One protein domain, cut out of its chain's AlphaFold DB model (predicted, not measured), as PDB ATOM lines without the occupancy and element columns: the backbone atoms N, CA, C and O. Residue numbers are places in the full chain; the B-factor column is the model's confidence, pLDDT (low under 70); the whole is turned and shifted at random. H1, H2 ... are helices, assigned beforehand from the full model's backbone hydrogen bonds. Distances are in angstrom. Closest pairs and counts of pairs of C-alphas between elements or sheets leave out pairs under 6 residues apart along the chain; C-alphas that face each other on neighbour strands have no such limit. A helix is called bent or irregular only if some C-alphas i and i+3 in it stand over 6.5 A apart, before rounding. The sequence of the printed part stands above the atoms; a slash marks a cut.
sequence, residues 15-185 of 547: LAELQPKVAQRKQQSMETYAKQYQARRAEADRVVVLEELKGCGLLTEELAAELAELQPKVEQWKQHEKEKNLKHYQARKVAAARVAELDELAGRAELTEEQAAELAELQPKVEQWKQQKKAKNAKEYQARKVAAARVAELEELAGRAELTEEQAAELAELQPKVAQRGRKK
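What this domain is: This is residues 15 to 185 of the 547 residues of a protein of Saccharopolyspora spinosa (UniProt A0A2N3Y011). Four helices make an open zigzag: H1, H2 and H3 are long rods, and each helix folds back on the one before it as a V, with the two arms meeting near their linked ends. The middle of the frame is empty; residues 15 to 39 of H1 stick out as a free arm, and the shorter H4 folds back from the end of H3 at a steep tilt of 48 degrees, touching residues 144 to 155 of H3. The printed part has 171 residues with four named helices, in the order H1, H2, H3, H4, and no named strand; the class is all helix. It is extended, with a radius of gyration of the C-alphas of 25.2 A and spans of 70 by 54 by 42 A.

Where its parts are: H1 is residues 15 to 55, 59.5 A from first to last C-alpha, and begins at C-alpha 15 at (322.041, 225.869, 383.812). H2 is residues 61 to 106, 68.1 A long, and begins at C-alpha 61 at (270.851, 218.666, 357.013). H3 is residues 113 to 158, 67.4 A long. H4 is residues 165 to 185, 32.1 A long, and ends at C-alpha 185 at (313.431, 229.706, 333.542). The four helices are neither bent nor irregular, but only just: C-alphas 17 and 20 of H1, 69 and 72 of H2, and 121 and 124 of H3 are each 6.4 A apart, and C-alphas 173 and 176 of H4 are 6.5 A apart.

How they stand to each other: H1, with residues 40 to 54 alone, touches residues 63 to 74 of H2; the closest C-alphas, of Val 47 and Leu 67, are 6.1 A apart. They run opposite ways at a steep tilt of 51 degrees. H2, with residues 95 to 103 alone, touches residues 115 to 126 of H3; the closest C-alphas, of Val 99 and Leu 119, are 6.1 A apart. They run opposite ways at a steep tilt of 56 degrees. H3, with residues 144 to 155 alone, touches H4; the closest C-alphas, of Val 151 and Leu 171, are 6.0 A apart. They run opposite ways at a steep tilt of 48 degrees. The helix packing is mostly crossed, with 0 of these 3 pairs at a shallow tilt. H1 is apart from H3 and from H4, and H2 is apart from H4. The O i to N i+4 pairs within hydrogen-bond range are 35 of 37 in H1, 40 of 42 in H2, 40 of 42 in H3 and 11 of 17 in H4.

The domain as a whole: The two C-alphas farthest apart, of Leu 58 and Glu 110, are 73.2 A apart. Residues 78 to 91 of H2 and 130 to 143 of H3 stand free, as do residues 15 to 39 of H1. The printed part has no cut. The link from H1 to H2 is tight, with 5 residues, and those from H2 to H3 and from H3 to H4 are short, with 6 residues each. The mean pLDDT of the printed part is 81.9; residues 109 to 110, 161 to 162 and 179 to 185 are under 70.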
ATOM      1  N   LEU A  15     322.164 225.959 385.271       83.12
ATOM      2  CA  LEU A  15     322.041 225.869 383.812       83.12
ATOM      3  C   LEU A  15     321.942 224.418 383.327       83.12
ATOM      4  O   LEU A  15     321.107 224.128 382.466       83.12
ATOM      5  N   ALA A  16     322.741 223.508 383.887       83.44
ATOM      6  CA  ALA A  16     322.699 222.087 383.552       83.44
ATOM      7  C   ALA A  16     321.369 221.417 383.955       83.44
ATOM      8  O   ALA A  16     320.894 220.537 383.237       83.44
ATOM      9  N   GLU A  17     320.721 221.847 385.044       86.81
ATOM     10  CA  GLU A  17     319.394 221.344 385.438       86.81
ATOM     11  C   GLU A  17     318.241 221.997 384.645       86.81
ATOM     12  O   GLU A  17     317.190 221.383 384.430       86.81
ATOM     13  N   LEU A  18     318.415 223.236 384.176       88.12
ATOM     14  CA  LEU A  18     317.417 223.961 383.380       88.12
ATOM     15  C   LEU A  18     317.410 223.552 381.900       88.12
ATOM     16  O   LEU A  18     316.333 223.480 381.306       88.12
ATOM     17  N   GLN A  19     318.563 223.235 381.303       86.94
ATOM     18  CA  GLN A  19     318.666 222.773 379.910       86.94
ATOM     19  C   GLN A  19     317.699 221.619 379.548       86.94
ATOM     20  O   GLN A  19     316.927 221.792 378.597       86.94
ATOM     21  N   PRO A  20     317.643 220.483 380.279       89.19
ATOM     22  CA  PRO A  20     316.714 219.398 379.960       89.19
ATOM     23  C   PRO A  20     315.244 219.805 380.145       89.19
ATOM     24  O   PRO A  20     314.398 219.398 379.350       89.19
ATOM     25  N   LYS A  21     314.926 220.669 381.119       91.94
ATOM     26  CA  LYS A  21     313.561 221.191 381.330       91.94
ATOM     27  C   LYS A  21     313.115 222.089 380.169       91.94
ATOM     28  O   LYS A  21     311.975 221.999 379.713       91.94
ATOM     29  N   VAL A  22     314.018 222.921 379.641       92.50
ATOM     30  CA  VAL A  22     313.775 223.744 378.443       92.50
ATOM     31  C   VAL A  22     313.616 222.868 377.196       92.50
ATOM     32  O   VAL A  22     312.707 223.116 376.402       92.50
ATOM     33  N   ALA A  23     314.431 221.820 377.039       89.50
ATOM     34  CA  ALA A  23     314.307 220.862 375.941       89.50
ATOM     35  C   ALA A  23     312.966 220.103 375.982       89.50
ATOM     36  O   ALA A  23     312.252 220.067 374.979       89.50
ATOM     37  N   GLN A  24     312.569 219.592 377.152       91.81
ATOM     38  CA  GLN A  24     311.281 218.922 377.363       91.81
ATOM     39  C   GLN A  24     310.098 219.852 377.059       91.81
ATOM     40  O   GLN A  24     309.174 219.469 376.340       91.81
ATOM     41  N   ARG A  25     310.141 221.107 377.533       91.19
ATOM     42  CA  ARG A  25     309.105 222.112 377.241       91.19
ATOM     43  C   ARG A  25     309.046 222.458 375.747       91.19
ATOM     44  O   ARG A  25     307.949 222.592 375.204       91.19
ATOM     45  N   LYS A  26     310.196 222.549 375.061       91.25
ATOM     46  CA  LYS A  26     310.258 222.680 373.594       91.25
ATOM     47  C   LYS A  26     309.588 221.485 372.909       91.25
ATOM     48  O   LYS A  26     308.714 221.706 372.073       91.25
ATOM     49  N   GLN A  27     309.907 220.248 373.292       89.19
ATOM     50  CA  GLN A  27     309.281 219.047 372.724       89.19
ATOM     51  C   GLN A  27     307.753 219.052 372.907       89.19
ATOM     52  O   GLN A  27     307.024 218.926 371.926       89.19
ATOM     53  N   GLN A  28     307.253 219.305 374.121       92.06
ATOM     54  CA  GLN A  28     305.810 219.395 374.393       92.06
ATOM     55  C   GLN A  28     305.121 220.491 373.558       92.06
ATOM     56  O   GLN A  28     304.009 220.291 373.060       92.06
ATOM     57  N   SER A  29     305.782 221.636 373.346       88.50
ATOM     58  CA  SER A  29     305.267 222.699 372.471       88.50
ATOM     59  C   SER A  29     305.219 222.284 370.993       88.50
ATOM     60  O   SER A  29     304.268 222.625 370.291       88.50
ATOM     61  N   MET A  30     306.178 221.478 370.526       87.75
ATOM     62  CA  MET A  30     306.195 220.945 369.160       87.75
ATOM     63  C   MET A  30     305.133 219.860 368.954       87.75
ATOM     64  O   MET A  30     304.444 219.871 367.937       87.75
ATOM     65  N   GLU A  31     304.940 218.958 369.919       92.88
ATOM     66  CA  GLU A  31     303.899 217.922 369.862       92.88
ATOM     67  C   GLU A  31     302.486 218.518 369.876       92.88
ATOM     68  O   GLU A  31     301.621 218.096 369.106       92.88
ATOM     69  N   THR A  32     302.239 219.520 370.724       93.50
ATOM     70  CA  THR A  32     300.944 220.219 370.767       93.50
ATOM     71  C   THR A  32     300.703 221.046 369.504       93.50
ATOM     72  O   THR A  32     299.600 220.999 368.956       93.50
ATOM     73  N   TYR A  33     301.726 221.723 368.971       88.81
ATOM     74  CA  TYR A  33     301.641 222.415 367.681       88.81
ATOM     75  C   TYR A  33     301.367 221.449 366.516       88.81
ATOM     76  O   TYR A  33     300.501 221.722 365.685       88.81
ATOM     77  N   ALA A  34     302.037 220.292 366.475       90.81
ATOM     78  CA  ALA A  34     301.823 219.269 365.450       90.81
ATOM     79  C   ALA A  34     300.394 218.701 365.489       90.81
ATOM     80  O   ALA A  34     299.749 218.612 364.444       90.81
ATOM     81  N   LYS A  35     299.865 218.401 366.685       93.81
ATOM     82  CA  LYS A  35     298.468 217.966 366.880       93.81
ATOM     83  C   LYS A  35     297.470 219.030 366.404       93.81
ATOM     84  O   LYS A  35     296.540 218.705 365.669       93.81
ATOM     85  N   GLN A  36     297.689 220.307 366.737       87.88
ATOM     86  CA  GLN A  36     296.855 221.407 366.226       87.88
ATOM     87  C   GLN A  36     296.930 221.537 364.698       87.88
ATOM     88  O   GLN A  36     295.906 221.745 364.051       87.88
ATOM     89  N   TYR A  37     298.119 221.409 364.104       85.19
ATOM     90  CA  TYR A  37     298.298 221.476 362.654       85.19
ATOM     91  C   TYR A  37     297.574 220.328 361.931       85.19
ATOM     92  O   TYR A  37     296.889 220.565 360.935       85.19
ATOM     93  N   GLN A  38     297.661 219.104 362.462       89.12
ATOM     94  CA  GLN A  38     296.926 217.943 361.954       89.12
ATOM     95  C   GLN A  38     295.406 218.142 362.043       89.12
ATOM     96  O   GLN A  38     294.722 217.912 361.049       89.12
ATOM     97  N   ALA A  39     294.888 218.639 363.172       90.56
ATOM     98  CA  ALA A  39     293.461 218.928 363.337       90.56
ATOM     99  C   ALA A  39     292.956 219.966 362.317       90.56
ATOM    100  O   ALA A  39     292.017 219.687 361.575       90.56
ATOM    101  N   ARG A  40     293.641 221.114 362.178       87.25
ATOM    102  CA  ARG A  40     293.267 222.146 361.188       87.25
ATOM    103  C   ARG A  40     293.306 221.639 359.750       87.25
ATOM    104  O   ARG A  40     292.510 222.084 358.924       87.25
ATOM    105  N   ARG A  41     294.240 220.737 359.437       88.44
ATOM    106  CA  ARG A  41     294.301 220.090 358.126       88.44
ATOM    107  C   ARG A  41     293.115 219.147 357.923       88.44
ATOM    108  O   ARG A  41     292.463 219.255 356.894       88.44
ATOM    109  N   ALA A  42     292.798 218.297 358.898       90.44
ATOM    110  CA  ALA A  42     291.641 217.406 358.830       90.44
ATOM    111  C   ALA A  42     290.314 218.178 358.699       90.44
ATOM    112  O   ALA A  42     289.457 217.773 357.920       90.44
ATOM    113  N   GLU A  43     290.159 219.322 359.376       90.62
ATOM    114  CA  GLU A  43     289.012 220.226 359.188       90.62
ATOM    115  C   GLU A  43     288.950 220.806 357.765       90.62
ATOM    116  O   GLU A  43     287.882 220.832 357.156       90.62
ATOM    117  N   ALA A  44     290.083 221.236 357.199       88.94
ATOM    118  CA  ALA A  44     290.135 221.748 355.830       88.94
ATOM    119  C   ALA A  44     289.845 220.658 354.780       88.94
ATOM    120  O   ALA A  44     289.085 220.907 353.846       88.94
ATOM    121  N   ASP A  45     290.401 219.459 354.960       91.94
ATOM    122  CA  ASP A  45     290.171 218.299 354.094       91.94
ATOM    123  C   ASP A  45     288.698 217.813 354.222       91.94
ATOM    124  O   ASP A  45     288.064 217.479 353.221       91.94
ATOM    125  N   ARG A  46     288.088 217.887 355.422       88.44
ATOM    126  CA  ARG A  46     286.648 217.628 355.656       88.44
ATOM    127  C   ARG A  46     285.748 218.641 354.945       88.44
ATOM    128  O   ARG A  46     284.746 218.225 354.372       88.44
ATOM    129  N   VAL A  47     286.090 219.934 354.940       90.88
ATOM    130  CA  VAL A  47     285.324 220.953 354.191       90.88
ATOM    131  C   VAL A  47     285.287 220.632 352.697       90.88
ATOM    132  O   VAL A  47     284.216 220.727 352.109       90.88
ATOM    133  N   VAL A  48     286.399 220.183 352.100       91.31
ATOM    134  CA  VAL A  48     286.431 219.787 350.676       91.31
ATOM    135  C   VAL A  48     285.451 218.642 350.399       91.31
ATOM    136  O   VAL A  48     284.604 218.772 349.522       91.31
ATOM    137  N   VAL A  49     285.479 217.570 351.200       92.12
ATOM    138  CA  VAL A  49     284.547 216.431 351.045       92.12
ATOM    139  C   VAL A  49     283.081 216.861 351.214       92.12
ATOM    140  O   VAL A  49     282.200 216.388 350.497       92.12
ATOM    141  N   LEU A  50     282.792 217.780 352.140       86.56
ATOM    142  CA  LEU A  50     281.440 218.312 352.327       86.56
ATOM    143  C   LEU A  50     281.000 219.228 351.165       86.56
ATOM    144  O   LEU A  50     279.822 219.234 350.810       86.56
ATOM    145  N   GLU A  51     281.919 219.972 350.545       87.69
ATOM    146  CA  GLU A  51     281.661 220.772 349.337       87.69
ATOM    147  C   GLU A  51     281.435 219.888 348.095       87.69
ATOM    148  O   GLU A  51     280.551 220.184 347.290       87.69
ATOM    149  N   GLU A  52     282.141 218.763 347.974       89.06
ATOM    150  CA  GLU A  52     281.907 217.752 346.932       89.06
ATOM    151  C   GLU A  52     280.517 217.105 347.087       89.06
ATOM    152  O   GLU A  52     279.719 217.102 346.145       89.06
ATOM    153  N   LEU A  53     280.148 216.671 348.302       85.62
ATOM    154  CA  LEU A  53     278.804 216.149 348.605       85.62
ATOM    155  C   LEU A  53     277.690 217.185 348.361       85.62
ATOM    156  O   LEU A  53     276.582 216.819 347.953       85.62
ATOM    157  N   LYS A  54     277.982 218.478 348.562       86.69
ATOM    158  CA  LYS A  54     277.089 219.600 348.227       86.69
ATOM    159  C   LYS A  54     276.873 219.718 346.720       86.69
ATOM    160  O   LYS A  54     275.734 219.898 346.295       86.69
ATOM    161  N   GLY A  55     277.936 219.573 345.927       83.56
ATOM    162  CA  GLY A  55     277.869 219.534 344.463       83.56
ATOM    163  C   GLY A  55     277.046 218.353 343.937       83.56
ATOM    164  O   GLY A  55     276.258 218.521 343.008       83.56
ATOM    165  N   CYS A  56     277.151 217.187 344.579       83.75
ATOM    166  CA  CYS A  56     276.363 215.997 344.245       83.75
ATOM    167  C   CYS A  56     274.896 216.045 344.718       83.75
ATOM    168  O   CYS A  56     274.123 215.157 344.366       83.75
ATOM    169  N   GLY A  57     274.499 217.035 345.530       80.69
ATOM    170  CA  GLY A  57     273.156 217.103 346.120       80.69
ATOM    171  C   GLY A  57     272.879 216.038 347.193       80.69
ATOM    172  O   GLY A  57     271.719 215.735 347.457       80.69
ATOM    173  N   LEU A  58     273.928 215.470 347.802       77.25
ATOM    174  CA  LEU A  58     273.855 214.356 348.762       77.25
ATOM    175  C   LEU A  58     274.058 214.782 350.230       77.25
ATOM    176  O   LEU A  58     274.204 213.928 351.103       77.25
ATOM    177  N   LEU A  59     274.069 216.086 350.529       80.50
ATOM    178  CA  LEU A  59     274.127 216.565 351.912       80.50
ATOM    179  C   LEU A  59     272.833 216.253 352.674       80.50
ATOM    180  O   LEU A  59     271.748 216.683 352.281       80.50
ATOM    181  N   THR A  60     272.974 215.598 353.826       85.38
ATOM    182  CA  THR A  60     271.973 215.654 354.895       85.38
ATOM    183  C   THR A  60     272.011 217.025 355.578       85.38
ATOM    184  O   THR A  60     273.002 217.755 355.488       85.38
ATOM    185  N   GLU A  61     270.942 217.385 356.292       84.88
ATOM    186  CA  GLU A  61     270.851 218.666 357.013       84.88
ATOM    187  C   GLU A  61     271.964 218.816 358.073       84.88
ATOM    188  O   GLU A  61     272.506 219.905 358.258       84.88
ATOM    189  N   GLU A  62     272.376 217.707 358.693       85.50
ATOM    190  CA  GLU A  62     273.485 217.630 359.656       85.50
ATOM    191  C   GLU A  62     274.838 217.968 359.004       85.50
ATOM    192  O   GLU A  62     275.572 218.826 359.491       85.50
ATOM    193  N   LEU A  63     275.143 217.365 357.849       87.50
ATOM    194  CA  LEU A  63     276.384 217.627 357.107       87.50
ATOM    195  C   LEU A  63     276.406 219.037 356.488       87.50
ATOM    196  O   LEU A  63     277.469 219.645 356.345       87.50
ATOM    197  N   ALA A  64     275.237 219.591 356.152       84.12
ATOM    198  CA  ALA A  64     275.108 220.987 355.746       84.12
ATOM    199  C   ALA A  64     275.397 221.960 356.906       84.12
ATOM    200  O   ALA A  64     275.983 223.020 356.669       84.12
ATOM    201  N   ALA A  65     275.040 221.596 358.143       89.81
ATOM    202  CA  ALA A  65     275.386 222.356 359.343       89.81
ATOM    203  C   ALA A  65     276.887 222.260 359.679       89.81
ATOM    204  O   ALA A  65     277.504 223.299 359.918       89.81
ATOM    205  N   GLU A  66     277.503 221.069 359.600       88.38
ATOM    206  CA  GLU A  66     278.966 220.913 359.729       88.38
ATOM    207  C   GLU A  66     279.719 221.836 358.757       88.38
ATOM    208  O   GLU A  66     280.619 222.577 359.157       88.38
ATOM    209  N   LEU A  67     279.330 221.830 357.476       88.38
ATOM    210  CA  LEU A  67     279.942 222.672 356.446       88.38
ATOM    211  C   LEU A  67     279.790 224.166 356.767       88.38
ATOM    212  O   LEU A  67     280.749 224.923 356.613       88.38
ATOM    213  N   ALA A  68     278.615 224.588 357.242       89.69
ATOM    214  CA  ALA A  68     278.352 225.978 357.611       89.69
ATOM    215  C   ALA A  68     279.164 226.450 358.834       89.69
ATOM    216  O   ALA A  68     279.474 227.638 358.929       89.69
ATOM    217  N   GLU A  69     279.541 225.548 359.748       90.06
ATOM    218  CA  GLU A  69     280.404 225.871 360.892       90.06
ATOM    219  C   GLU A  69     281.904 225.823 360.537       90.06
ATOM    220  O   GLU A  69     282.681 226.666 360.995       90.06
ATOM    221  N   LEU A  70     282.331 224.864 359.708       91.00
ATOM    222  CA  LEU A  70     283.744 224.667 359.366       91.00
ATOM    223  C   LEU A  70     284.262 225.654 358.306       91.00
ATOM    224  O   LEU A  70     285.394 226.125 358.436       91.00
ATOM    225  N   GLN A  71     283.456 226.024 357.300       88.06
ATOM    226  CA  GLN A  71     283.845 227.016 356.282       88.06
ATOM    227  C   GLN A  71     284.412 228.319 356.892       88.06
ATOM    228  O   GLN A  71     285.565 228.650 356.592       88.06
ATOM    229  N   PRO A  72     283.703 229.046 357.788       91.06
ATOM    230  CA  PRO A  72     284.216 230.296 358.349       91.06
ATOM    231  C   PRO A  72     285.453 230.104 359.240       91.06
ATOM    232  O   PRO A  72     286.321 230.976 359.238       91.06
ATOM    233  N   LYS A  73     285.597 228.978 359.958       91.94
ATOM    234  CA  LYS A  73     286.814 228.677 360.744       91.94
ATOM    235  C   LYS A  73     288.035 228.530 359.836       91.94
ATOM    236  O   LYS A  73     289.063 229.179 360.045       91.94
ATOM    237  N   VAL A  74     287.895 227.722 358.785       90.00
ATOM    238  CA  VAL A  74     288.947 227.470 357.797       90.00
ATOM    239  C   VAL A  74     289.309 228.756 357.041       90.00
ATOM    240  O   VAL A  74     290.491 229.006 356.798       90.00
ATOM    241  N   GLU A  75     288.341 229.616 356.710       88.75
ATOM    242  CA  GLU A  75     288.617 230.931 356.118       88.75
ATOM    243  C   GLU A  75     289.333 231.891 357.077       88.75
ATOM    244  O   GLU A  75     290.338 232.489 356.685       88.75
ATOM    245  N   GLN A  76     288.885 232.011 358.332       88.94
ATOM    246  CA  GLN A  76     289.534 232.857 359.343       88.94
ATOM    247  C   GLN A  76     290.997 232.457 359.561       88.94
ATOM    248  O   GLN A  76     291.878 233.318 359.596       88.94
ATOM    249  N   TRP A  77     291.295 231.156 359.638       86.81
ATOM    250  CA  TRP A  77     292.675 230.677 359.749       86.81
ATOM    251  C   TRP A  77     293.498 230.979 358.492       86.81
ATOM    252  O   TRP A  77     294.607 231.502 358.616       86.81
ATOM    253  N   LYS A  78     292.941 230.765 357.288       86.56
ATOM    254  CA  LYS A  78     293.579 231.143 356.011       86.56
ATOM    255  C   LYS A  78     293.848 232.655 355.908       86.56
ATOM    256  O   LYS A  78     294.815 233.048 355.257       86.56
ATOM    257  N   GLN A  79     293.023 233.515 356.510       86.06
ATOM    258  CA  GLN A  79     293.247 234.969 356.562       86.06
ATOM    259  C   GLN A  79     294.339 235.341 357.580       86.06
ATOM    260  O   GLN A  79     295.319 235.993 357.224       86.06
ATOM    261  N   HIS A  80     294.230 234.849 358.815       82.12
ATOM    262  CA  HIS A  80     295.194 235.083 359.896       82.12
ATOM    263  C   HIS A  80     296.614 234.589 359.552       82.12
ATOM    264  O   HIS A  80     297.605 235.235 359.898       82.12
ATOM    265  N   GLU A  81     296.736 233.482 358.815       85.75
ATOM    266  CA  GLU A  81     298.019 232.990 358.307       85.75
ATOM    267  C   GLU A  81     298.597 233.888 357.197       85.75
ATOM    268  O   GLU A  81     299.797 234.172 357.205       85.75
ATOM    269  N   LYS A  82     297.768 234.411 356.279       85.12
ATOM    270  CA  LYS A  82     298.207 235.414 355.288       85.12
ATOM    271  C   LYS A  82     298.702 236.687 355.969       85.12
ATOM    272  O   LYS A  82     299.770 237.175 355.612       85.12
ATOM    273  N   GLU A  83     297.980 237.191 356.970       90.88
ATOM    274  CA  GLU A  83     298.405 238.357 357.750       90.88
ATOM    275  C   GLU A  83     299.750 238.139 358.444       90.88
ATOM    276  O   GLU A  83     300.624 238.998 358.361       90.88
ATOM    277  N   LYS A  84     299.936 236.999 359.122       87.81
ATOM    278  CA  LYS A  84     301.204 236.676 359.793       87.81
ATOM    279  C   LYS A  84     302.363 236.605 358.806       87.81
ATOM    280  O   LYS A  84     303.412 237.192 359.063       87.81
ATOM    281  N   ASN A  85     302.159 235.958 357.660       80.81
ATOM    282  CA  ASN A  85     303.161 235.891 356.599       80.81
ATOM    283  C   ASN A  85     303.476 237.274 356.000       80.81
ATOM    284  O   ASN A  85     304.647 237.576 355.772       80.81
ATOM    285  N   LEU A  86     302.470 238.135 355.807       86.62
ATOM    286  CA  LEU A  86     302.646 239.506 355.318       86.62
ATOM    287  C   LEU A  86     303.408 240.378 356.328       86.62
ATOM    288  O   LEU A  86     304.399 241.001 355.954       86.62
ATOM    289  N   LYS A  87     303.015 240.357 357.608       90.88
ATOM    290  CA  LYS A  87     303.681 241.081 358.707       90.88
ATOM    291  C   LYS A  87     305.147 240.652 358.852       90.88
ATOM    292  O   LYS A  87     306.036 241.494 358.928       90.88
ATOM    293  N   HIS A  88     305.419 239.346 358.798       78.31
ATOM    294  CA  HIS A  88     306.778 238.793 358.809       78.31
ATOM    295  C   HIS A  88     307.595 239.189 357.561       78.31
ATOM    296  O   HIS A  88     308.769 239.537 357.683       78.31
ATOM    297  N   TYR A  89     306.991 239.195 356.368       77.31
ATOM    298  CA  TYR A  89     307.651 239.657 355.140       77.31
ATOM    299  C   TYR A  89     307.981 241.159 355.186       77.31
ATOM    300  O   TYR A  89     309.100 241.553 354.857       77.31
ATOM    301  N   GLN A  90     307.042 241.987 355.653       83.44
ATOM    302  CA  GLN A  90     307.238 243.423 355.857       83.44
ATOM    303  C   GLN A  90     308.366 243.691 356.857       83.44
ATOM    304  O   GLN A  90     309.284 244.439 356.530       83.44
ATOM    305  N   ALA A  91     308.368 243.021 358.015       84.75
ATOM    306  CA  ALA A  91     309.440 243.139 359.005       84.75
ATOM    307  C   ALA A  91     310.821 242.801 358.412       84.75
ATOM    308  O   ALA A  91     311.783 243.529 358.649       84.75
ATOM    309  N   ARG A  92     310.923 241.760 357.568       79.62
ATOM    310  CA  ARG A  92     312.172 241.440 356.854       79.62
ATOM    311  C   ARG A  92     312.565 242.494 355.810       79.62
ATOM    312  O   ARG A  92     313.753 242.793 355.717       79.62
ATOM    313  N   LYS A  93     311.619 243.070 355.043       83.94
ATOM    314  CA  LYS A  93     311.920 244.160 354.082       83.94
ATOM    315  C   LYS A  93     312.409 245.414 354.818       83.94
ATOM    316  O   LYS A  93     313.411 245.986 354.406       83.94
ATOM    317  N   VAL A  94     311.757 245.793 355.920       86.94
ATOM    318  CA  VAL A  94     312.140 246.953 356.747       86.94
ATOM    319  C   VAL A  94     313.512 246.747 357.393       86.94
ATOM    320  O   VAL A  94     314.365 247.617 357.269       86.94
ATOM    321  N   ALA A  95     313.776 245.585 358.001       81.38
ATOM    322  CA  ALA A  95     315.083 245.289 358.596       81.38
ATOM    323  C   ALA A  95     316.226 245.314 357.562       81.38
ATOM    324  O   ALA A  95     317.295 245.847 357.841       81.38
ATOM    325  N   ALA A  96     316.000 244.786 356.354       82.75
ATOM    326  CA  ALA A  96     316.990 244.836 355.279       82.75
ATOM    327  C   ALA A  96     317.222 246.264 354.746       82.75
ATOM    328  O   ALA A  96     318.365 246.625 354.480       82.75
ATOM    329  N   ALA A  97     316.167 247.077 354.630       83.06
ATOM    330  CA  ALA A  97     316.285 248.483 354.241       83.06
ATOM    331  C   ALA A  97     317.027 249.314 355.304       83.06
ATOM    332  O   ALA A  97     317.886 250.115 354.951       83.06
ATOM    333  N   ARG A  98     316.764 249.074 356.598       77.44
ATOM    334  CA  ARG A  98     317.464 249.741 357.708       77.44
ATOM    335  C   ARG A  98     318.953 249.391 357.756       77.44
ATOM    336  O   ARG A  98     319.764 250.270 358.006       77.44
ATOM    337  N   VAL A  99     319.329 248.140 357.472       82.56
ATOM    338  CA  VAL A  99     320.750 247.767 357.333       82.56
ATOM    339  C   VAL A  99     321.403 248.529 356.177       82.56
ATOM    340  O   VAL A  99     322.454 249.116 356.385       82.56
ATOM    341  N   ALA A 100     320.758 248.613 355.007       82.50
ATOM    342  CA  ALA A 100     321.298 249.364 353.869       82.50
ATOM    343  C   ALA A 100     321.437 250.877 354.149       82.50
ATOM    344  O   ALA A 100     322.445 251.473 353.784       82.50
ATOM    345  N   GLU A 101     320.465 251.487 354.838       82.56
ATOM    346  CA  GLU A 101     320.532 252.884 355.297       82.56
ATOM    347  C   GLU A 101     321.735 253.117 356.231       82.56
ATOM    348  O   GLU A 101     322.489 254.072 356.056       82.56
ATOM    349  N   LEU A 102     321.936 252.228 357.208       79.94
ATOM    350  CA  LEU A 102     323.032 252.323 358.173       79.94
ATOM    351  C   LEU A 102     324.405 252.024 357.539       79.94
ATOM    352  O   LEU A 102     325.372 252.712 357.867       79.94
ATOM    353  N   ASP A 103     324.492 251.075 356.601       78.44
ATOM    354  CA  ASP A 103     325.702 250.809 355.805       78.44
ATOM    355  C   ASP A 103     326.061 252.027 354.919       78.44
ATOM    356  O   ASP A 103     327.228 252.419 354.840       78.44
ATOM    357  N   GLU A 104     325.075 252.688 354.294       81.12
ATOM    358  CA  GLU A 104     325.301 253.922 353.522       81.12
ATOM    359  C   GLU A 104     325.727 255.111 354.392       81.12
ATOM    360  O   GLU A 104     326.557 255.916 353.960       81.12
ATOM    361  N   LEU A 105     325.190 255.234 355.610       77.88
ATOM    362  CA  LEU A 105     325.618 256.257 356.566       77.88
ATOM    363  C   LEU A 105     327.057 256.007 357.037       77.88
ATOM    364  O   LEU A 105     327.857 256.940 357.016       77.88
ATOM    365  N   ALA A 106     327.419 254.758 357.351       73.88
ATOM    366  CA  ALA A 106     328.786 254.370 357.716       73.88
ATOM    367  C   ALA A 106     329.811 254.652 356.600       73.88
ATOM    368  O   ALA A 106     330.971 254.958 356.875       73.88
ATOM    369  N   GLY A 107     329.388 254.585 355.333       74.81
ATOM    370  CA  GLY A 107     330.209 254.958 354.178       74.81
ATOM    371  C   GLY A 107     330.392 256.470 353.968       74.81
ATOM    372  O   GLY A 107     331.172 256.863 353.101       74.81
ATOM    373  N   ARG A 108     329.677 257.325 354.717       72.31
ATOM    374  CA  ARG A 108     329.650 258.792 354.530       72.31
ATOM    375  C   ARG A 108     330.019 259.592 355.788       72.31
ATOM    376  O   ARG A 108     330.478 260.724 355.650       72.31
ATOM    377  N   ALA A 109     329.815 259.040 356.983       62.09
ATOM    378  CA  ALA A 109     330.093 259.672 358.273       62.09
ATOM    379  C   ALA A 109     330.379 258.620 359.363       62.09
ATOM    380  O   ALA A 109     330.075 257.439 359.202       62.09
ATOM    381  N   GLU A 110     330.935 259.049 360.498       66.56
ATOM    382  CA  GLU A 110     331.042 258.194 361.687       66.56
ATOM    383  C   GLU A 110     329.636 257.902 362.245       66.56
ATOM    384  O   GLU A 110     328.851 258.824 362.478       66.56
ATOM    385  N   LEU A 111     329.299 256.621 362.439       73.19
ATOM    386  CA  LEU A 111     328.018 256.219 363.031       73.19
ATOM    387  C   LEU A 111     327.947 256.610 364.512       73.19
ATOM    388  O   LEU A 111     328.902 256.413 365.263       73.19
ATOM    389  N   THR A 112     326.766 257.044 364.959       79.94
ATOM    390  CA  THR A 112     326.452 257.149 366.392       79.94
ATOM    391  C   THR A 112     326.544 255.763 367.045       79.94
ATOM    392  O   THR A 112     326.160 254.773 366.421       79.94
ATOM    393  N   GLU A 113     326.989 255.662 368.304       75.62
ATOM    394  CA  GLU A 113     327.158 254.364 368.992       75.62
ATOM    395  C   GLU A 113     325.876 253.503 368.977       75.62
ATOM    396  O   GLU A 113     325.938 252.294 368.754       75.62
ATOM    397  N   GLU A 114     324.702 254.132 369.110       77.19
ATOM    398  CA  GLU A 114     323.388 253.476 369.011       77.19
ATOM    399  C   GLU A 114     323.122 252.887 367.611       77.19
ATOM    400  O   GLU A 114     322.636 251.765 367.483       77.19
ATOM    401  N   GLN A 115     323.503 253.602 366.549       79.12
ATOM    402  CA  GLN A 115     323.360 253.154 365.157       79.12
ATOM    403  C   GLN A 115     324.334 252.021 364.818       79.12
ATOM    404  O   GLN A 115     323.974 251.083 364.108       79.12
ATOM    405  N   ALA A 116     325.557 252.076 365.353       75.31
ATOM    406  CA  ALA A 116     326.522 250.988 365.237       75.31
ATOM    407  C   ALA A 116     326.030 249.718 365.961       75.31
ATOM    408  O   ALA A 116     326.229 248.610 365.458       75.31
ATOM    409  N   ALA A 117     325.333 249.867 367.094       82.19
ATOM    410  CA  ALA A 117     324.682 248.760 367.793       82.19
ATOM    411  C   ALA A 117     323.480 248.189 367.011       82.19
ATOM    412  O   ALA A 117     323.402 246.970 366.847       82.19
ATOM    413  N   GLU A 118     322.590 249.032 366.462       78.62
ATOM    414  CA  GLU A 118     321.503 248.585 365.567       78.62
ATOM    415  C   GLU A 118     322.047 247.779 364.378       78.62
ATOM    416  O   GLU A 118     321.541 246.695 364.071       78.62
ATOM    417  N   LEU A 119     323.104 248.280 363.729       79.06
ATOM    418  CA  LEU A 119     323.747 247.617 362.598       79.06
ATOM    419  C   LEU A 119     324.318 246.248 363.004       79.06
ATOM    420  O   LEU A 119     324.005 245.241 362.365       79.06
ATOM    421  N   ALA A 120     325.092 246.199 364.093       81.69
ATOM    422  CA  ALA A 120     325.704 244.974 364.607       81.69
ATOM    423  C   ALA A 120     324.673 243.921 365.060       81.69
ATOM    424  O   ALA A 120     324.953 242.723 365.008       81.69
ATOM    425  N   GLU A 121     323.470 244.336 365.464       83.44
ATOM    426  CA  GLU A 121     322.361 243.430 365.765       83.44
ATOM    427  C   GLU A 121     321.586 242.958 364.526       83.44
ATOM    428  O   GLU A 121     321.074 241.835 364.524       83.44
ATOM    429  N   LEU A 122     321.438 243.792 363.493       83.44
ATOM    430  CA  LEU A 122     320.608 243.485 362.322       83.44
ATOM    431  C   LEU A 122     321.375 242.781 361.196       83.44
ATOM    432  O   LEU A 122     320.815 241.866 360.584       83.44
ATOM    433  N   GLN A 123     322.644 243.130 360.954       79.88
ATOM    434  CA  GLN A 123     323.501 242.457 359.971       79.88
ATOM    435  C   GLN A 123     323.513 240.921 360.145       79.88
ATOM    436  O   GLN A 123     323.108 240.237 359.200       79.88
ATOM    437  N   PRO A 124     323.849 240.331 361.316       84.31
ATOM    438  CA  PRO A 124     323.890 238.873 361.469       84.31
ATOM    439  C   PRO A 124     322.519 238.206 361.287       84.31
ATOM    440  O   PRO A 124     322.450 237.099 360.757       84.31
ATOM    441  N   LYS A 125     321.412 238.876 361.645       84.50
ATOM    442  CA  LYS A 125     320.043 238.368 361.419       84.50
ATOM    443  C   LYS A 125     319.719 238.328 359.918       84.50
ATOM    444  O   LYS A 125     319.224 237.320 359.409       84.50
ATOM    445  N   VAL A 126     320.069 239.386 359.180       82.94
ATOM    446  CA  VAL A 126     319.925 239.453 357.717       82.94
ATOM    447  C   VAL A 126     320.827 238.427 357.016       82.94
ATOM    448  O   VAL A 126     320.381 237.762 356.079       82.94
ATOM    449  N   GLU A 127     322.064 238.231 357.476       83.69
ATOM    450  CA  GLU A 127     322.965 237.202 356.946       83.69
ATOM    451  C   GLU A 127     322.485 235.781 357.235       83.69
ATOM    452  O   GLU A 127     322.453 234.954 356.321       83.69
ATOM    453  N   GLN A 128     322.017 235.497 358.451       83.19
ATOM    454  CA  GLN A 128     321.407 234.215 358.800       83.19
ATOM    455  C   GLN A 128     320.221 233.908 357.870       83.19
ATOM    456  O   GLN A 128     320.115 232.794 357.351       83.19
ATOM    457  N   TRP A 129     319.373 234.895 357.557       82.81
ATOM    458  CA  TRP A 129     318.297 234.733 356.572       82.81
ATOM    459  C   TRP A 129     318.815 234.520 355.139       82.81
ATOM    460  O   TRP A 129     318.263 233.673 354.427       82.81
ATOM    461  N   LYS A 130     319.875 235.225 354.705       79.56
ATOM    462  CA  LYS A 130     320.547 234.983 353.409       79.56
ATOM    463  C   LYS A 130     321.062 233.535 353.329       79.56
ATOM    464  O   LYS A 130     320.804 232.854 352.334       79.56
ATOM    465  N   GLN A 131     321.721 233.035 354.377       83.75
ATOM    466  CA  GLN A 131     322.266 231.674 354.430       83.75
ATOM    467  C   GLN A 131     321.167 230.605 354.509       83.75
ATOM    468  O   GLN A 131     321.216 229.630 353.759       83.75
ATOM    469  N   GLN A 132     320.114 230.801 355.311       80.31
ATOM    470  CA  GLN A 132     318.945 229.910 355.327       80.31
ATOM    471  C   GLN A 132     318.261 229.839 353.948       80.31
ATOM    472  O   GLN A 132     317.896 228.750 353.500       80.31
ATOM    473  N   LYS A 133     318.137 230.971 353.231       81.44
ATOM    474  CA  LYS A 133     317.620 231.019 351.848       81.44
ATOM    475  C   LYS A 133     318.527 230.231 350.892       81.44
ATOM    476  O   LYS A 133     318.016 229.410 350.132       81.44
ATOM    477  N   LYS A 134     319.856 230.407 350.963       83.12
ATOM    478  CA  LYS A 134     320.838 229.624 350.182       83.12
ATOM    479  C   LYS A 134     320.727 228.121 350.473       83.12
ATOM    480  O   LYS A 134     320.559 227.340 349.539       83.12
ATOM    481  N   ALA A 135     320.731 227.715 351.742       87.81
ATOM    482  CA  ALA A 135     320.643 226.313 352.156       87.81
ATOM    483  C   ALA A 135     319.316 225.650 351.742       87.81
ATOM    484  O   ALA A 135     319.318 224.523 351.244       87.81
ATOM    485  N   LYS A 136     318.180 226.353 351.878       79.19
ATOM    486  CA  LYS A 136     316.875 225.864 351.404       79.19
ATOM    487  C   LYS A 136     316.859 225.706 349.882       79.19
ATOM    488  O   LYS A 136     316.480 224.642 349.399       79.19
ATOM    489  N   ASN A 137     317.338 226.707 349.140       78.06
ATOM    490  CA  ASN A 137     317.442 226.647 347.678       78.06
ATOM    491  C   ASN A 137     318.361 225.505 347.208       78.06
ATOM    492  O   ASN A 137     318.054 224.849 346.214       78.06
ATOM    493  N   ALA A 138     319.458 225.238 347.925       84.94
ATOM    494  CA  ALA A 138     320.367 224.129 347.642       84.94
ATOM    495  C   ALA A 138     319.696 222.765 347.881       84.94
ATOM    496  O   ALA A 138     319.712 221.923 346.985       84.94
ATOM    497  N   LYS A 139     319.025 222.565 349.028       87.44
ATOM    498  CA  LYS A 139     318.234 221.346 349.300       87.44
ATOM    499  C   LYS A 139     317.138 221.139 348.241       87.44
ATOM    500  O   LYS A 139     317.001 220.043 347.706       87.44
ATOM    501  N   GLU A 140     316.421 222.198 347.864       77.62
ATOM    502  CA  GLU A 140     315.381 222.177 346.818       77.62
ATOM    503  C   GLU A 140     315.948 221.912 345.406       77.62
ATOM    504  O   GLU A 140     315.266 221.349 344.547       77.62
ATOM    505  N   TYR A 141     317.198 222.299 345.137       77.31
ATOM    506  CA  TYR A 141     317.896 221.978 343.892       77.31
ATOM    507  C   TYR A 141     318.362 220.517 343.855       77.31
ATOM    508  O   TYR A 141     318.103 219.838 342.863       77.31
ATOM    509  N   GLN A 142     318.969 220.012 344.934       79.19
ATOM    510  CA  GLN A 142     319.408 218.614 345.013       79.19
ATOM    511  C   GLN A 142     318.219 217.648 344.944       79.19
ATOM    512  O   GLN A 142     318.243 216.718 344.143       79.19
ATOM    513  N   ALA A 143     317.130 217.920 345.674       79.81
ATOM    514  CA  ALA A 143     315.901 217.126 345.592       79.81
ATOM    515  C   ALA A 143     315.331 217.077 344.160       79.81
ATOM    516  O   ALA A 143     314.906 216.020 343.697       79.81
ATOM    517  N   ARG A 144     315.386 218.191 343.409       78.06
ATOM    518  CA  ARG A 144     315.015 218.200 341.981       78.06
ATOM    519  C   ARG A 144     315.998 217.446 341.090       78.06
ATOM    520  O   ARG A 144     315.552 216.850 340.117       78.06
ATOM    521  N   LYS A 145     317.303 217.472 341.382       81.81
ATOM    522  CA  LYS A 145     318.313 216.711 340.627       81.81
ATOM    523  C   LYS A 145     318.091 215.204 340.795       81.81
ATOM    524  O   LYS A 145     318.097 214.490 339.800       81.81
ATOM    525  N   VAL A 146     317.815 214.753 342.022       86.81
ATOM    526  CA  VAL A 146     317.444 213.359 342.326       86.81
ATOM    527  C   VAL A 146     316.128 212.983 341.638       86.81
ATOM    528  O   VAL A 146     316.090 211.988 340.924       86.81
ATOM    529  N   ALA A 147     315.080 213.806 341.754       80.69
ATOM    530  CA  ALA A 147     313.801 213.552 341.084       80.69
ATOM    531  C   ALA A 147     313.924 213.485 339.549       80.69
ATOM    532  O   ALA A 147     313.296 212.639 338.925       80.69
ATOM    533  N   ALA A 148     314.749 214.337 338.932       80.00
ATOM    534  CA  ALA A 148     314.991 214.305 337.489       80.00
ATOM    535  C   ALA A 148     315.786 213.063 337.049       80.00
ATOM    536  O   ALA A 148     315.485 212.499 336.002       80.00
ATOM    537  N   ALA A 149     316.758 212.612 337.851       85.06
ATOM    538  CA  ALA A 149     317.469 211.357 337.600       85.06
ATOM    539  C   ALA A 149     316.530 210.142 337.715       85.06
ATOM    540  O   ALA A 149     316.545 209.284 336.839       85.06
ATOM    541  N   ARG A 150     315.659 210.117 338.733       78.00
ATOM    542  CA  ARG A 150     314.650 209.061 338.918       78.00
ATOM    543  C   ARG A 150     313.615 209.032 337.790       78.00
ATOM    544  O   ARG A 150     313.261 207.959 337.327       78.00
ATOM    545  N   VAL A 151     313.165 210.190 337.298       81.19
ATOM    546  CA  VAL A 151     312.296 210.250 336.107       81.19
ATOM    547  C   VAL A 151     313.006 209.679 334.879       81.19
ATOM    548  O   VAL A 151     312.408 208.873 334.181       81.19
ATOM    549  N   ALA A 152     314.278 210.016 334.640       82.62
ATOM    550  CA  ALA A 152     315.029 209.471 333.506       82.62
ATOM    551  C   ALA A 152     315.228 207.942 333.596       82.62
ATOM    552  O   ALA A 152     315.104 207.253 332.589       82.62
ATOM    553  N   GLU A 153     315.480 207.409 334.796       83.12
ATOM    554  CA  GLU A 153     315.543 205.964 335.066       83.12
ATOM    555  C   GLU A 153     314.205 205.270 334.742       83.12
ATOM    556  O   GLU A 153     314.178 204.270 334.027       83.12
ATOM    557  N   LEU A 154     313.085 205.827 335.217       79.81
ATOM    558  CA  LEU A 154     311.742 205.289 334.971       79.81
ATOM    559  C   LEU A 154     311.316 205.412 333.495       79.81
ATOM    560  O   LEU A 154     310.679 204.502 332.968       79.81
ATOM    561  N   GLU A 155     311.694 206.488 332.799       79.25
ATOM    562  CA  GLU A 155     311.453 206.650 331.355       79.25
ATOM    563  C   GLU A 155     312.302 205.678 330.516       79.25
ATOM    564  O   GLU A 155     311.811 205.140 329.523       79.25
ATOM    565  N   GLU A 156     313.541 205.379 330.925       81.00
ATOM    566  CA  GLU A 156     314.358 204.351 330.270       81.00
ATOM    567  C   GLU A 156     313.811 202.934 330.514       81.00
ATOM    568  O   GLU A 156     313.782 202.123 329.584       81.00
ATOM    569  N   LEU A 157     313.332 202.635 331.726       77.06
ATOM    570  CA  LEU A 157     312.663 201.365 332.025       77.06
ATOM    571  C   LEU A 157     311.390 201.195 331.183       77.06
ATOM    572  O   LEU A 157     311.241 200.156 330.543       77.06
ATOM    573  N   ALA A 158     310.548 202.230 331.078       75.06
ATOM    574  CA  ALA A 158     309.350 202.229 330.230       75.06
ATOM    575  C   ALA A 158     309.655 202.034 328.730       75.06
ATOM    576  O   ALA A 158     308.832 201.511 327.983       75.06
ATOM    577  N   GLY A 159     310.844 202.446 328.276       73.62
ATOM    578  CA  GLY A 159     311.329 202.204 326.914       73.62
ATOM    579  C   GLY A 159     311.888 200.794 326.673       73.62
ATOM    580  O   GLY A 159     312.190 200.454 325.528       73.62
ATOM    581  N   ARG A 160     312.055 199.980 327.725       72.31
ATOM    582  CA  ARG A 160     312.678 198.641 327.682       72.31
ATOM    583  C   ARG A 160     311.745 197.510 328.137       72.31
ATOM    584  O   ARG A 160     311.946 196.376 327.706       72.31
ATOM    585  N   ALA A 161     310.764 197.797 328.992       60.91
ATOM    586  CA  ALA A 161     309.785 196.855 329.531       60.91
ATOM    587  C   ALA A 161     308.491 197.582 329.951       60.91
ATOM    588  O   ALA A 161     308.460 198.806 330.061       60.91
ATOM    589  N   GLU A 162     307.426 196.825 330.221       65.12
ATOM    590  CA  GLU A 162     306.232 197.366 330.881       65.12
ATOM    591  C   GLU A 162     306.581 197.748 332.333       65.12
ATOM    592  O   GLU A 162     307.160 196.945 333.069       65.12
ATOM    593  N   LEU A 163     306.263 198.984 332.740       73.56
ATOM    594  CA  LEU A 163     306.445 199.442 334.122       73.56
ATOM    595  C   LEU A 163     305.491 198.709 335.069       73.56
ATOM    596  O   LEU A 163     304.349 198.425 334.705       73.56
ATOM    597  N   THR A 164     305.905 198.506 336.322       79.44
ATOM    598  CA  THR A 164     304.938 198.189 337.383       79.44
ATOM    599  C   THR A 164     304.039 199.397 337.663       79.44
ATOM    600  O   THR A 164     304.431 200.547 337.451       79.44
ATOM    601  N   GLU A 165     302.828 199.158 338.167       74.50
ATOM    602  CA  GLU A 165     301.852 200.225 338.447       74.50
ATOM    603  C   GLU A 165     302.407 201.273 339.433       74.50
ATOM    604  O   GLU A 165     302.205 202.473 339.248       74.50
ATOM    605  N   GLU A 166     303.206 200.837 340.412       75.00
ATOM    606  CA  GLU A 166     303.941 201.703 341.345       75.00
ATOM    607  C   GLU A 166     304.945 202.623 340.628       75.00
ATOM    608  O   GLU A 166     305.001 203.822 340.900       75.00
ATOM    609  N   GLN A 167     305.710 202.093 339.667       79.69
ATOM    610  CA  GLN A 167     306.674 202.862 338.872       79.69
ATOM    611  C   GLN A 167     305.983 203.855 337.929       79.69
ATOM    612  O   GLN A 167     306.453 204.983 337.759       79.69
ATOM    613  N   ALA A 168     304.846 203.469 337.344       74.19
ATOM    614  CA  ALA A 168     304.018 204.367 336.543       74.19
ATOM    615  C   ALA A 168     303.417 205.503 337.397       74.19
ATOM    616  O   ALA A 168     303.360 206.650 336.945       74.19
ATOM    617  N   ALA A 169     303.036 205.216 338.647       78.88
ATOM    618  CA  ALA A 169     302.574 206.215 339.606       78.88
ATOM    619  C   ALA A 169     303.702 207.166 340.062       78.88
ATOM    620  O   ALA A 169     303.502 208.383 340.035       78.88
ATOM    621  N   GLU A 170     304.898 206.653 340.396       78.00
ATOM    622  CA  GLU A 170     306.087 207.483 340.676       78.00
ATOM    623  C   GLU A 170     306.378 208.437 339.508       78.00
ATOM    624  O   GLU A 170     306.552 209.642 339.706       78.00
ATOM    625  N   LEU A 171     306.380 207.919 338.274       78.19
ATOM    626  CA  LEU A 171     306.618 208.713 337.070       78.19
ATOM    627  C   LEU A 171     305.580 209.838 336.923       78.19
ATOM    628  O   LEU A 171     305.952 211.002 336.740       78.19
ATOM    629  N   ALA A 172     304.291 209.509 337.048       78.50
ATOM    630  CA  ALA A 172     303.190 210.462 336.921       78.50
ATOM    631  C   ALA A 172     303.205 211.556 338.006       78.50
ATOM    632  O   ALA A 172     302.796 212.689 337.743       78.50
ATOM    633  N   GLU A 173     303.707 211.259 339.210       80.31
ATOM    634  CA  GLU A 173     303.833 212.241 340.291       80.31
ATOM    635  C   GLU A 173     305.105 213.109 340.165       80.31
ATOM    636  O   GLU A 173     305.098 214.288 340.536       80.31
ATOM    637  N   LEU A 174     306.202 212.563 339.626       80.12
ATOM    638  CA  LEU A 174     307.492 213.255 339.503       80.12
ATOM    639  C   LEU A 174     307.625 214.100 338.223       80.12
ATOM    640  O   LEU A 174     308.130 215.228 338.299       80.12
ATOM    641  N   GLN A 175     307.134 213.631 337.070       74.69
ATOM    642  CA  GLN A 175     307.144 214.388 335.807       74.69
ATOM    643  C   GLN A 175     306.620 215.836 335.936       74.69
ATOM    644  O   GLN A 175     307.334 216.759 335.519       74.69
ATOM    645  N   PRO A 176     305.440 216.120 336.536       73.69
ATOM    646  CA  PRO A 176     304.962 217.495 336.682       73.69
ATOM    647  C   PRO A 176     305.876 218.343 337.580       73.69
ATOM    648  O   PRO A 176     306.116 219.510 337.261       73.69
ATOM    649  N   LYS A 177     306.443 217.766 338.652       73.81
ATOM    650  CA  LYS A 177     307.361 218.456 339.583       73.81
ATOM    651  C   LYS A 177     308.664 218.886 338.895       73.81
ATOM    652  O   LYS A 177     309.186 219.967 339.186       73.81
ATOM    653  N   VAL A 178     309.173 218.076 337.962       74.62
ATOM    654  CA  VAL A 178     310.357 218.393 337.143       74.62
ATOM    655  C   VAL A 178     310.006 219.416 336.049       74.62
ATOM    656  O   VAL A 178     310.661 220.458 335.937       74.62
ATOM    657  N   ALA A 179     308.929 219.184 335.294       66.44
ATOM    658  CA  ALA A 179     308.534 220.014 334.152       66.44
ATOM    659  C   ALA A 179     308.178 221.470 334.526       66.44
ATOM    660  O   ALA A 179     308.426 222.393 333.743       66.44
ATOM    661  N   GLN A 180     307.628 221.706 335.724       63.88
ATOM    662  CA  GLN A 180     307.142 223.027 336.145       63.88
ATOM    663  C   GLN A 180     308.246 224.105 336.175       63.88
ATOM    664  O   GLN A 180     307.980 225.272 335.879       63.88
ATOM    665  N   ARG A 181     309.505 223.738 336.480       50.84
ATOM    666  CA  ARG A 181     310.622 224.703 336.572       50.84
ATOM    667  C   ARG A 181     311.250 225.051 335.217       50.84
ATOM    668  O   ARG A 181     311.797 226.143 335.085       50.84
ATOM    669  N   GLY A 182     311.143 224.175 334.213       56.12
ATOM    670  CA  GLY A 182     311.659 224.439 332.861       56.12
ATOM    671  C   GLY A 182     310.993 225.653 332.200       56.12
ATOM    672  O   GLY A 182     311.654 226.428 331.511       56.12
ATOM    673  N   ARG A 183     309.703 225.869 332.495       49.47
ATOM    674  CA  ARG A 183     308.932 227.050 332.075       49.47
ATOM    675  C   ARG A 183     309.427 228.315 332.783       49.47
ATOM    676  O   ARG A 183     310.032 229.162 332.134       49.47
ATOM    677  N   LYS A 184     309.407 228.330 334.125       45.50
ATOM    678  CA  LYS A 184     309.846 229.453 334.991       45.50
ATOM    679  C   LYS A 184     311.345 229.841 334.889       45.50
ATOM    680  O   LYS A 184     311.825 230.705 335.637       45.50
ATOM    681  N   LYS A 185     312.112 229.219 333.983       48.34
ATOM    682  CA  LYS A 185     313.431 229.706 333.542       48.34
ATOM    683  C   LYS A 185     313.385 230.387 332.164       48.34
ATOM    684  O   LYS A 185     314.029 231.421 332.025       48.34
TER     685      LYS A 185